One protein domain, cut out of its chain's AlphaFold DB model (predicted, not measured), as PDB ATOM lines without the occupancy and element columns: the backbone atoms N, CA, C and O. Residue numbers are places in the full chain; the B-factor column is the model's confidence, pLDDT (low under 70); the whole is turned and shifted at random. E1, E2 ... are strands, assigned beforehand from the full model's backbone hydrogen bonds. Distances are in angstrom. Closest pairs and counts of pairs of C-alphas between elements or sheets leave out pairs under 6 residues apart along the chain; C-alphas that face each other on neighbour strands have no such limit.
ATOM      1  N   ASN A   2      16.172  50.049  12.118       93.25
ATOM      2  CA  ASN A   2      17.414  50.496  12.766       93.25
ATOM      3  C   ASN A   2      17.258  50.470  14.290       93.25
ATOM      4  O   ASN A   2      16.343  51.104  14.810       93.25
ATOM      5  N   ILE A   3      18.143  49.761  14.993       94.38
ATOM      6  CA  ILE A   3      18.162  49.667  16.459       94.38
ATOM      7  C   ILE A   3      19.546  50.087  16.950       94.38
ATOM      8  O   ILE A   3      20.546  49.435  16.630       94.38
ATOM      9  N   PHE A   4      19.627  51.176  17.712       96.62
ATOM     10  CA  PHE A   4      20.910  51.691  18.175       96.62
ATOM     11  C   PHE A   4      20.839  52.411  19.519       96.62
ATOM     12  O   PHE A   4      19.845  53.064  19.823       96.62
ATOM     13  N   GLY A   5      21.928  52.331  20.288       94.44
ATOM     14  CA  GLY A   5      22.112  53.095  21.524       94.44
ATOM     15  C   GLY A   5      21.319  52.593  22.731       94.44
ATOM     16  O   GLY A   5      21.228  53.308  23.727       94.44
ATOM     17  N   PHE A   6      20.742  51.391  22.670       96.25
ATOM     18  CA  PHE A   6      19.939  50.848  23.762       96.25
ATOM     19  C   PHE A   6      20.759  50.018  24.750       96.25
ATOM     20  O   PHE A   6      21.750  49.379  24.387       96.25
ATOM     21  N   TYR A   7      20.283  49.988  25.996       97.06
ATOM     22  CA  TYR A   7      20.709  49.051  27.031       97.06
ATOM     23  C   TYR A   7      19.575  48.057  27.307       97.06
ATOM     24  O   TYR A   7      18.469  48.475  27.649       97.06
ATOM     25  N   PHE A   8      19.847  46.759  27.178       95.38
ATOM     26  CA  PHE A   8      18.884  45.695  27.458       95.38
ATOM     27  C   PHE A   8      19.444  44.720  28.498       95.38
ATOM     28  O   PHE A   8      20.459  44.065  28.258       95.38
ATOM     29  N   GLU A   9      18.750  44.616  29.630       95.25
ATOM     30  CA  GLU A   9      18.975  43.626  30.689       95.25
ATOM     31  C   GLU A   9      17.617  43.067  31.105       95.25
ATOM     32  O   GLU A   9      16.875  43.669  31.880       95.25
ATOM     33  N   ASN A  10      17.248  41.940  30.511       84.75
ATOM     34  CA  ASN A  10      16.012  41.234  30.794       84.75
ATOM     35  C   ASN A  10      16.280  39.730  30.727       84.75
ATOM     36  O   ASN A  10      17.097  39.291  29.938       84.75
ATOM     37  N   TYR A  11      15.593  38.902  31.507       86.88
ATOM     38  CA  TYR A  11      15.835  37.448  31.511       86.88
ATOM     39  C   TYR A  11      15.434  36.723  30.195       86.88
ATOM     40  O   TYR A  11      15.408  35.494  30.165       86.88
ATOM     41  N   TYR A  12      15.120  37.454  29.116       92.56
ATOM     42  CA  TYR A  12      14.709  36.962  27.794       92.56
ATOM     43  C   TYR A  12      15.707  37.389  26.708       92.56
ATOM     44  O   TYR A  12      16.904  37.379  26.943       92.56
ATOM     45  N   CYS A  13      15.271  37.678  25.479       94.00
ATOM     46  CA  CYS A  13      16.160  38.210  24.448       94.00
ATOM     47  C   CYS A  13      16.297  39.724  24.618       94.00
ATOM     48  O   CYS A  13      15.289  40.419  24.754       94.00
ATOM     49  N   GLY A  14      17.520  40.246  24.538       95.94
ATOM     50  CA  GLY A  14      17.733  41.690  24.510       95.94
ATOM     51  C   GLY A  14      17.125  42.308  23.244       95.94
ATOM     52  O   GLY A  14      16.286  43.200  23.321       95.94
ATOM     53  N   ILE A  15      17.481  41.764  22.079       94.81
ATOM     54  CA  ILE A  15      16.812  42.033  20.802       94.81
ATOM     55  C   ILE A  15      16.428  40.701  20.162       94.81
ATOM     56  O   ILE A  15      17.279  39.833  19.968       94.81
ATOM     57  N   PHE A  16      15.160  40.568  19.785       92.31
ATOM     58  CA  PHE A  16      14.648  39.456  18.989       92.31
ATOM     59  C   PHE A  16      14.041  39.998  17.698       92.31
ATOM     60  O   PHE A  16      13.191  40.889  17.758       92.31
ATOM     61  N   PHE A  17      14.452  39.483  16.538       87.00
ATOM     62  CA  PHE A  17      13.842  39.901  15.276       87.00
ATOM     63  C   PHE A  17      13.883  38.840  14.175       87.00
ATOM     64  O   PHE A  17      14.700  37.920  14.170       87.00
ATOM     65  N   ASN A  18      12.987  39.038  13.210       82.12
ATOM     66  CA  ASN A  18      12.872  38.280  11.974       82.12
ATOM     67  C   ASN A  18      12.545  39.260  10.832       82.12
ATOM     68  O   ASN A  18      11.382  39.455  10.486       82.12
ATOM     69  N   SER A  19      13.541  40.001  10.340       80.94
ATOM     70  CA  SER A  19      13.314  40.985   9.278       80.94
ATOM     71  C   SER A  19      14.606  41.377   8.566       80.94
ATOM     72  O   SER A  19      15.599  41.723   9.212       80.94
ATOM     73  N   SER A  20      14.566  41.382   7.236       86.50
ATOM     74  CA  SER A  20      15.636  41.876   6.362       86.50
ATOM     75  C   SER A  20      15.801  43.399   6.432       86.50
ATOM     76  O   SER A  20      14.952  44.118   6.964       86.50
ATOM     77  N   LYS A  21      16.899  43.914   5.866       90.94
ATOM     78  CA  LYS A  21      17.245  45.347   5.847       90.94
ATOM     79  C   LYS A  21      17.318  45.929   7.257       90.94
ATOM     80  O   LYS A  21      16.747  46.987   7.551       90.94
ATOM     81  N   THR A  22      17.978  45.201   8.154       91.75
ATOM     82  CA  THR A  22      18.052  45.534   9.577       91.75
ATOM     83  C   THR A  22      19.469  45.906   9.984       91.75
ATOM     84  O   THR A  22      20.414  45.173   9.720       91.75
ATOM     85  N   THR A  23      19.610  47.047  10.655       95.75
ATOM     86  CA  THR A  23      20.878  47.523  11.211       95.75
ATOM     87  C   THR A  23      20.774  47.599  12.730       95.75
ATOM     88  O   THR A  23      19.947  48.334  13.266       95.75
ATOM     89  N   ILE A  24      21.623  46.846  13.427       96.31
ATOM     90  CA  ILE A  24      21.729  46.820  14.886       96.31
ATOM     91  C   ILE A  24      23.129  47.269  15.260       96.31
ATOM     92  O   ILE A  24      24.108  46.570  14.979       96.31
ATOM     93  N   THR A  25      23.238  48.438  15.889       97.88
ATOM     94  CA  THR A  25      24.552  49.011  16.195       97.88
ATOM     95  C   THR A  25      24.643  49.684  17.545       97.88
ATOM     96  O   THR A  25      23.693  50.318  17.980       97.88
ATOM     97  N   ASN A  26      25.813  49.614  18.183       98.25
ATOM     98  CA  ASN A  26      26.099  50.356  19.415       98.25
ATOM     99  C   ASN A  26      25.092  50.082  20.550       98.25
ATOM    100  O   ASN A  26      24.739  50.991  21.298       98.25
ATOM    101  N   ASN A  27      24.585  48.853  20.660       98.25
ATOM    102  CA  ASN A  27      23.713  48.449  21.763       98.25
ATOM    103  C   ASN A  27      24.507  47.677  22.818       98.25
ATOM    104  O   ASN A  27      25.501  47.017  22.507       98.25
ATOM    105  N   ASN A  28      24.033  47.732  24.058       97.94
ATOM    106  CA  ASN A  28      24.596  47.004  25.181       97.94
ATOM    107  C   ASN A  28      23.561  46.014  25.730       97.94
ATOM    108  O   ASN A  28      22.578  46.413  26.347       97.94
ATOM    109  N   LEU A  29      23.752  44.725  25.459       97.62
ATOM    110  CA  LEU A  29      22.815  43.657  25.796       97.62
ATOM    111  C   LEU A  29      23.488  42.726  26.803       97.62
ATOM    112  O   LEU A  29      24.292  41.860  26.441       97.62
ATOM    113  N   ILE A  30      23.190  42.952  28.082       96.88
ATOM    114  CA  ILE A  30      23.868  42.320  29.214       96.88
ATOM    115  C   ILE A  30      22.888  41.476  30.028       96.88
ATOM    116  O   ILE A  30      21.785  41.930  30.306       96.88
ATOM    117  N   LYS A  31      23.315  40.279  30.463       96.94
ATOM    118  CA  LYS A  31      22.525  39.378  31.336       96.94
ATOM    119  C   LYS A  31      21.138  39.042  30.783       96.94
ATOM    120  O   LYS A  31      20.172  38.895  31.527       96.94
ATOM    121  N   ASN A  32      21.063  38.884  29.469       96.88
ATOM    122  CA  ASN A  32      19.891  38.351  28.801       96.88
ATOM    123  C   ASN A  32      20.010  36.837  28.630       96.88
ATOM    124  O   ASN A  32      21.068  36.257  28.845       96.88
ATOM    125  N   ALA A  33      18.939  36.169  28.226       95.81
ATOM    126  CA  ALA A  33      19.014  34.794  27.749       95.81
ATOM    127  C   ALA A  33      19.854  34.718  26.459       95.81
ATOM    128  O   ALA A  33      20.846  33.992  26.384       95.81
ATOM    129  N   TYR A  34      19.503  35.566  25.487       95.75
ATOM    130  CA  TYR A  34      20.303  35.879  24.305       95.75
ATOM    131  C   TYR A  34      20.488  37.391  24.217       95.75
ATOM    132  O   TYR A  34      19.534  38.130  24.457       95.75
ATOM    133  N   GLY A  35      21.672  37.864  23.827       97.00
ATOM    134  CA  GLY A  35      21.857  39.289  23.548       97.00
ATOM    135  C   GLY A  35      21.013  39.692  22.337       97.00
ATOM    136  O   GLY A  35      19.972  40.331  22.471       97.00
ATOM    137  N   ILE A  36      21.434  39.253  21.153       96.06
ATOM    138  CA  ILE A  36      20.709  39.419  19.891       96.06
ATOM    139  C   ILE A  36      20.347  38.033  19.371       96.06
ATOM    140  O   ILE A  36      21.240  37.218  19.144       96.06
ATOM    141  N   TYR A  37      19.059  37.778  19.147       93.50
ATOM    142  CA  TYR A  37      18.573  36.528  18.578       93.50
ATOM    143  C   TYR A  37      17.792  36.768  17.284       93.50
ATOM    144  O   TYR A  37      16.844  37.555  17.246       93.50
ATOM    145  N   ILE A  38      18.214  36.093  16.216       88.94
ATOM    146  CA  ILE A  38      17.686  36.256  14.864       88.94
ATOM    147  C   ILE A  38      17.207  34.907  14.357       88.94
ATOM    148  O   ILE A  38      17.991  33.959  14.291       88.94
ATOM    149  N   ILE A  39      15.939  34.853  13.959       83.44
ATOM    150  CA  ILE A  39      15.326  33.684  13.325       83.44
ATOM    151  C   ILE A  39      14.683  34.173  12.025       83.44
ATOM    152  O   ILE A  39      13.560  34.664  12.074       83.44
ATOM    153  N   PRO A  40      15.376  34.103  10.880       69.06
ATOM    154  CA  PRO A  40      14.936  34.747   9.650       69.06
ATOM    155  C   PRO A  40      13.761  34.062   8.953       69.06
ATOM    156  O   PRO A  40      13.155  34.674   8.094       69.06
ATOM    157  N   SER A  41      13.407  32.830   9.327       65.06
ATOM    158  CA  SER A  41      12.086  32.215   9.137       65.06
ATOM    159  C   SER A  41      12.205  30.704   9.336       65.06
ATOM    160  O   SER A  41      13.231  30.084   9.064       65.06
ATOM    161  N   ILE A  42      11.132  30.090   9.820       55.94
ATOM    162  CA  ILE A  42      11.061  28.664  10.119       55.94
ATOM    163  C   ILE A  42      10.847  27.905   8.806       55.94
ATOM    164  O   ILE A  42       9.714  27.849   8.348       55.94
ATOM    165  N   ARG A  43      11.916  27.347   8.218       52.53
ATOM    166  CA  ARG A  43      12.021  26.206   7.260       52.53
ATOM    167  C   ARG A  43      11.060  26.110   6.038       52.53
ATOM    168  O   ARG A  43      11.288  25.268   5.177       52.53
ATOM    169  N   TYR A  44      10.034  26.954   5.917       53.38
ATOM    170  CA  TYR A  44       8.905  26.851   4.980       53.38
ATOM    171  C   TYR A  44       8.345  28.209   4.518       53.38
ATOM    172  O   TYR A  44       7.672  28.256   3.489       53.38
ATOM    173  N   LEU A  63      22.961  34.305  29.290       96.06
ATOM    174  CA  LEU A  63      22.807  32.927  29.750       96.06
ATOM    175  C   LEU A  63      23.231  31.917  28.683       96.06
ATOM    176  O   LEU A  63      23.824  30.897  29.021       96.06
ATOM    177  N   TRP A  64      22.944  32.200  27.410       93.12
ATOM    178  CA  TRP A  64      23.263  31.308  26.300       93.12
ATOM    179  C   TRP A  64      24.244  31.939  25.320       93.12
ATOM    180  O   TRP A  64      25.442  31.696  25.412       93.12
ATOM    181  N   THR A  65      23.772  32.745  24.372       92.69
ATOM    182  CA  THR A  65      24.623  33.270  23.295       92.69
ATOM    183  C   THR A  65      24.532  34.788  23.198       92.69
ATOM    184  O   THR A  65      23.453  35.363  23.344       92.69
ATOM    185  N   GLY A  66      25.664  35.440  22.924       95.31
ATOM    186  CA  GLY A  66      25.717  36.883  22.705       95.31
ATOM    187  C   GLY A  66      24.948  37.313  21.450       95.31
ATOM    188  O   GLY A  66      23.913  37.965  21.557       95.31
ATOM    189  N   ILE A  67      25.422  36.933  20.261       94.62
ATOM    190  CA  ILE A  67      24.687  37.074  18.988       94.62
ATOM    191  C   ILE A  67      24.404  35.688  18.433       94.62
ATOM    192  O   ILE A  67      25.345  34.946  18.156       94.62
ATOM    193  N   TYR A  68      23.132  35.355  18.234       92.31
ATOM    194  CA  TYR A  68      22.727  34.101  17.619       92.31
ATOM    195  C   TYR A  68      21.912  34.342  16.355       92.31
ATOM    196  O   TYR A  68      20.809  34.886  16.405       92.31
ATOM    197  N   LEU A  69      22.462  33.921  15.219       88.62
ATOM    198  CA  LEU A  69      21.760  33.864  13.945       88.62
ATOM    199  C   LEU A  69      21.386  32.404  13.677       88.62
ATOM    200  O   LEU A  69      22.252  31.611  13.316       88.62
ATOM    201  N   TYR A  70      20.125  32.045  13.912       85.06
ATOM    202  CA  TYR A  70      19.641  30.668  13.833       85.06
ATOM    203  C   TYR A  70      18.948  30.387  12.509       85.06
ATOM    204  O   TYR A  70      18.056  31.130  12.117       85.06
ATOM    205  N   ASP A  71      19.318  29.284  11.863       78.00
ATOM    206  CA  ASP A  71      18.691  28.778  10.643       78.00
ATOM    207  C   ASP A  71      18.583  29.847   9.532       78.00
ATOM    208  O   ASP A  71      17.560  30.012   8.869       78.00
ATOM    209  N   ALA A  72      19.674  30.585   9.302       74.06
ATOM    210  CA  ALA A  72      19.753  31.618   8.266       74.06
ATOM    211  C   ALA A  72      20.036  31.039   6.873       74.06
ATOM    212  O   ALA A  72      21.078  31.293   6.269       74.06
ATOM    213  N   ILE A  84      31.458  42.757  20.569       95.94
ATOM    214  CA  ILE A  84      32.137  42.213  21.742       95.94
ATOM    215  C   ILE A  84      31.158  41.272  22.442       95.94
ATOM    216  O   ILE A  84      30.149  41.730  22.969       95.94
ATOM    217  N   GLY A  85      31.439  39.970  22.431       93.94
ATOM    218  CA  GLY A  85      30.602  38.939  23.041       93.94
ATOM    219  C   GLY A  85      31.370  38.073  24.027       93.94
ATOM    220  O   GLY A  85      31.903  37.025  23.658       93.94
ATOM    221  N   ASN A  86      31.412  38.503  25.284       92.81
ATOM    222  CA  ASN A  86      32.208  37.878  26.335       92.81
ATOM    223  C   ASN A  86      31.348  37.281  27.451       92.81
ATOM    224  O   ASN A  86      30.280  37.803  27.774       92.81
ATOM    225  N   ASN A  87      31.880  36.251  28.116       94.00
ATOM    226  CA  ASN A  87      31.281  35.646  29.310       94.00
ATOM    227  C   ASN A  87      29.853  35.110  29.090       94.00
ATOM    228  O   ASN A  87      29.045  35.112  30.017       94.00
ATOM    229  N   ASN A  88      29.506  34.693  27.872       92.50
ATOM    230  CA  ASN A  88      28.210  34.073  27.608       92.50
ATOM    231  C   ASN A  88      28.270  32.570  27.913       92.50
ATOM    232  O   ASN A  88      29.323  31.934  27.794       92.50
ATOM    233  N   GLY A  89      27.137  31.986  28.303       92.12
ATOM    234  CA  GLY A  89      27.094  30.587  28.732       92.12
ATOM    235  C   GLY A  89      27.436  29.569  27.638       92.12
ATOM    236  O   GLY A  89      27.883  28.472  27.957       92.12
ATOM    237  N   GLU A  90      27.288  29.918  26.359       89.56
ATOM    238  CA  GLU A  90      27.581  29.042  25.222       89.56
ATOM    239  C   GLU A  90      28.555  29.668  24.217       89.56
ATOM    240  O   GLU A  90      29.724  29.279  24.194       89.56
ATOM    241  N   TYR A  91      28.097  30.631  23.408       89.06
ATOM    242  CA  TYR A  91      28.881  31.287  22.353       89.06
ATOM    243  C   TYR A  91      28.886  32.809  22.529       89.06
ATOM    244  O   TYR A  91      27.897  33.403  22.959       89.06
ATOM    245  N   GLY A  92      29.963  33.478  22.112       90.88
ATOM    246  CA  GLY A  92      29.936  34.935  21.954       90.88
ATOM    247  C   GLY A  92      29.121  35.328  20.726       90.88
ATOM    248  O   GLY A  92      28.189  36.128  20.808       90.88
ATOM    249  N   ILE A  93      29.441  34.709  19.588       90.88
ATOM    250  CA  ILE A  93      28.727  34.854  18.317       90.88
ATOM    251  C   ILE A  93      28.550  33.465  17.702       90.88
ATOM    252  O   ILE A  93      29.531  32.759  17.471       90.88
ATOM    253  N   SER A  94      27.309  33.084  17.411       89.25
ATOM    254  CA  SER A  94      26.973  31.831  16.741       89.25
ATOM    255  C   SER A  94      26.140  32.095  15.492       89.25
ATOM    256  O   SER A  94      25.162  32.846  15.524       89.25
ATOM    257  N   ILE A  95      26.543  31.481  14.382       83.94
ATOM    258  CA  ILE A  95      25.849  31.563  13.097       83.94
ATOM    259  C   ILE A  95      25.499  30.143  12.654       83.94
ATOM    260  O   ILE A  95      26.320  29.429  12.079       83.94
ATOM    261  N   GLY A  96      24.268  29.729  12.935       76.31
ATOM    262  CA  GLY A  96      23.675  28.519  12.378       76.31
ATOM    263  C   GLY A  96      23.094  28.836  11.008       76.31
ATOM    264  O   GLY A  96      21.915  29.148  10.898       76.31
ATOM    265  N   ALA A  97      23.915  28.810   9.964       65.06
ATOM    266  CA  ALA A  97      23.470  29.130   8.613       65.06
ATOM    267  C   ALA A  97      24.025  28.123   7.616       65.06
ATOM    268  O   ALA A  97      25.238  27.980   7.481       65.06
ATOM    269  N   SER A  98      23.144  27.472   6.858       58.84
ATOM    270  CA  SER A  98      23.593  26.544   5.820       58.84
ATOM    271  C   SER A  98      24.278  27.258   4.656       58.84
ATOM    272  O   SER A  98      25.241  26.707   4.136       58.84
ATOM    273  N   VAL A  99      23.827  28.470   4.291       63.06
ATOM    274  CA  VAL A  99      24.369  29.294   3.192       63.06
ATOM    275  C   VAL A  99      24.203  30.780   3.536       63.06
ATOM    276  O   VAL A  99      23.075  31.235   3.714       63.06
ATOM    277  N   ILE A 100      25.295  31.554   3.588       70.50
ATOM    278  CA  ILE A 100      25.226  33.028   3.546       70.50
ATOM    279  C   ILE A 100      26.031  33.536   2.352       70.50
ATOM    280  O   ILE A 100      27.260  33.465   2.338       70.50
ATOM    281  N   ASN A 101      25.339  34.093   1.365       78.38
ATOM    282  CA  ASN A 101      25.961  34.708   0.198       78.38
ATOM    283  C   ASN A 101      26.485  36.103   0.558       78.38
ATOM    284  O   ASN A 101      25.751  36.932   1.090       78.38
TER     285      ASN A 101
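AT A GLANCE: This is residues 2 to 44, 63 to 72 and 84 to 101 of the 132 residues of the protein "NosD domain-containing protein" of Methanobrevibacter sp. NOE (UniProt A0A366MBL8). The printed part is a chain wound in stacked turns, a short and incomplete solenoid, with the four parallel strands E2, E5, E6 and E7 side by side as one wall. In the first two turns a second wall, the pair E1 and E3, lies across from the end of that sheet where E2 and E5 stand, and residues 7 to 8 and E4 make the corner between; the turns of E6 and E7 are cut open. The printed part has 71 residues, with no named helix and seven named strands, E1 to E7 in that order along the chain; the sheet orders are E2, E5, E6, E7 and E1, E3, both parallel. The class is all strand, though 31 of the 71 residues are in named strands. The whole is compact, with a radius of gyration of the C-alphas of 11.9 A and spans of 32 by 27 by 19 A.

HOW THE PARTS SIT: E1, residues 2 to 4, is the parallel neighbour of E3, residues 23 to 25, at 5 degrees; N 3 and O 23 are within hydrogen-bond range at 2.9 A. E1 is apart from E2, residues 13 to 17. E3 runs on into E4, residues 28 to 30, across a break of 2 residues, at 75 degrees. E4 pairs with no named strand, but residues 7 to 8 form a short parallel pairing with its residues 28 to 29. The closest C-alphas of E4 and E2 are those of Leu 29 and Gly 14, 5.6 A apart. E2, an edge strand, is parallel to E5, residues 34 to 38, at 7 degrees, with N 37 and O 15 at 2.8 A. E5 is parallel to E6, residues 65 to 70, at 13 degrees, with N 36 and O 66 at 2.8 A. E6 is parallel to E7, residues 91 to 96 and the other edge strand, at 1 degree, with N 94 and O 67 at 2.8 A. E3 is apart from E5, E6 and E7.

IN THESE COORDINATES: E1 begins at C-alpha 2, (17.414, 50.496, 12.766). From first to last C-alpha, E2 measures 9.6 A, E5 9.8 A, E6 11.0 A and E7 11.6 A. E5 begins at C-alpha 34, (20.303, 35.879, 24.305), and E7 ends at C-alpha 96, (23.675, 28.519, 12.378).

THE WHOLE: The two C-alphas farthest apart are those of Tyr 44 and Asn 87, 34.2 A. Residues 45 to 62 are not printed, with 29.0 A between C-alphas 44 and 63; residues 73 to 83 are not printed, with 21.1 A between C-alphas 72 and 84. Of the links printed whole, E1 to E2 is short and the others are tight. The mean pLDDT of the printed part is 87.9; residues 40 to 44 and 97 to 99 are under 70.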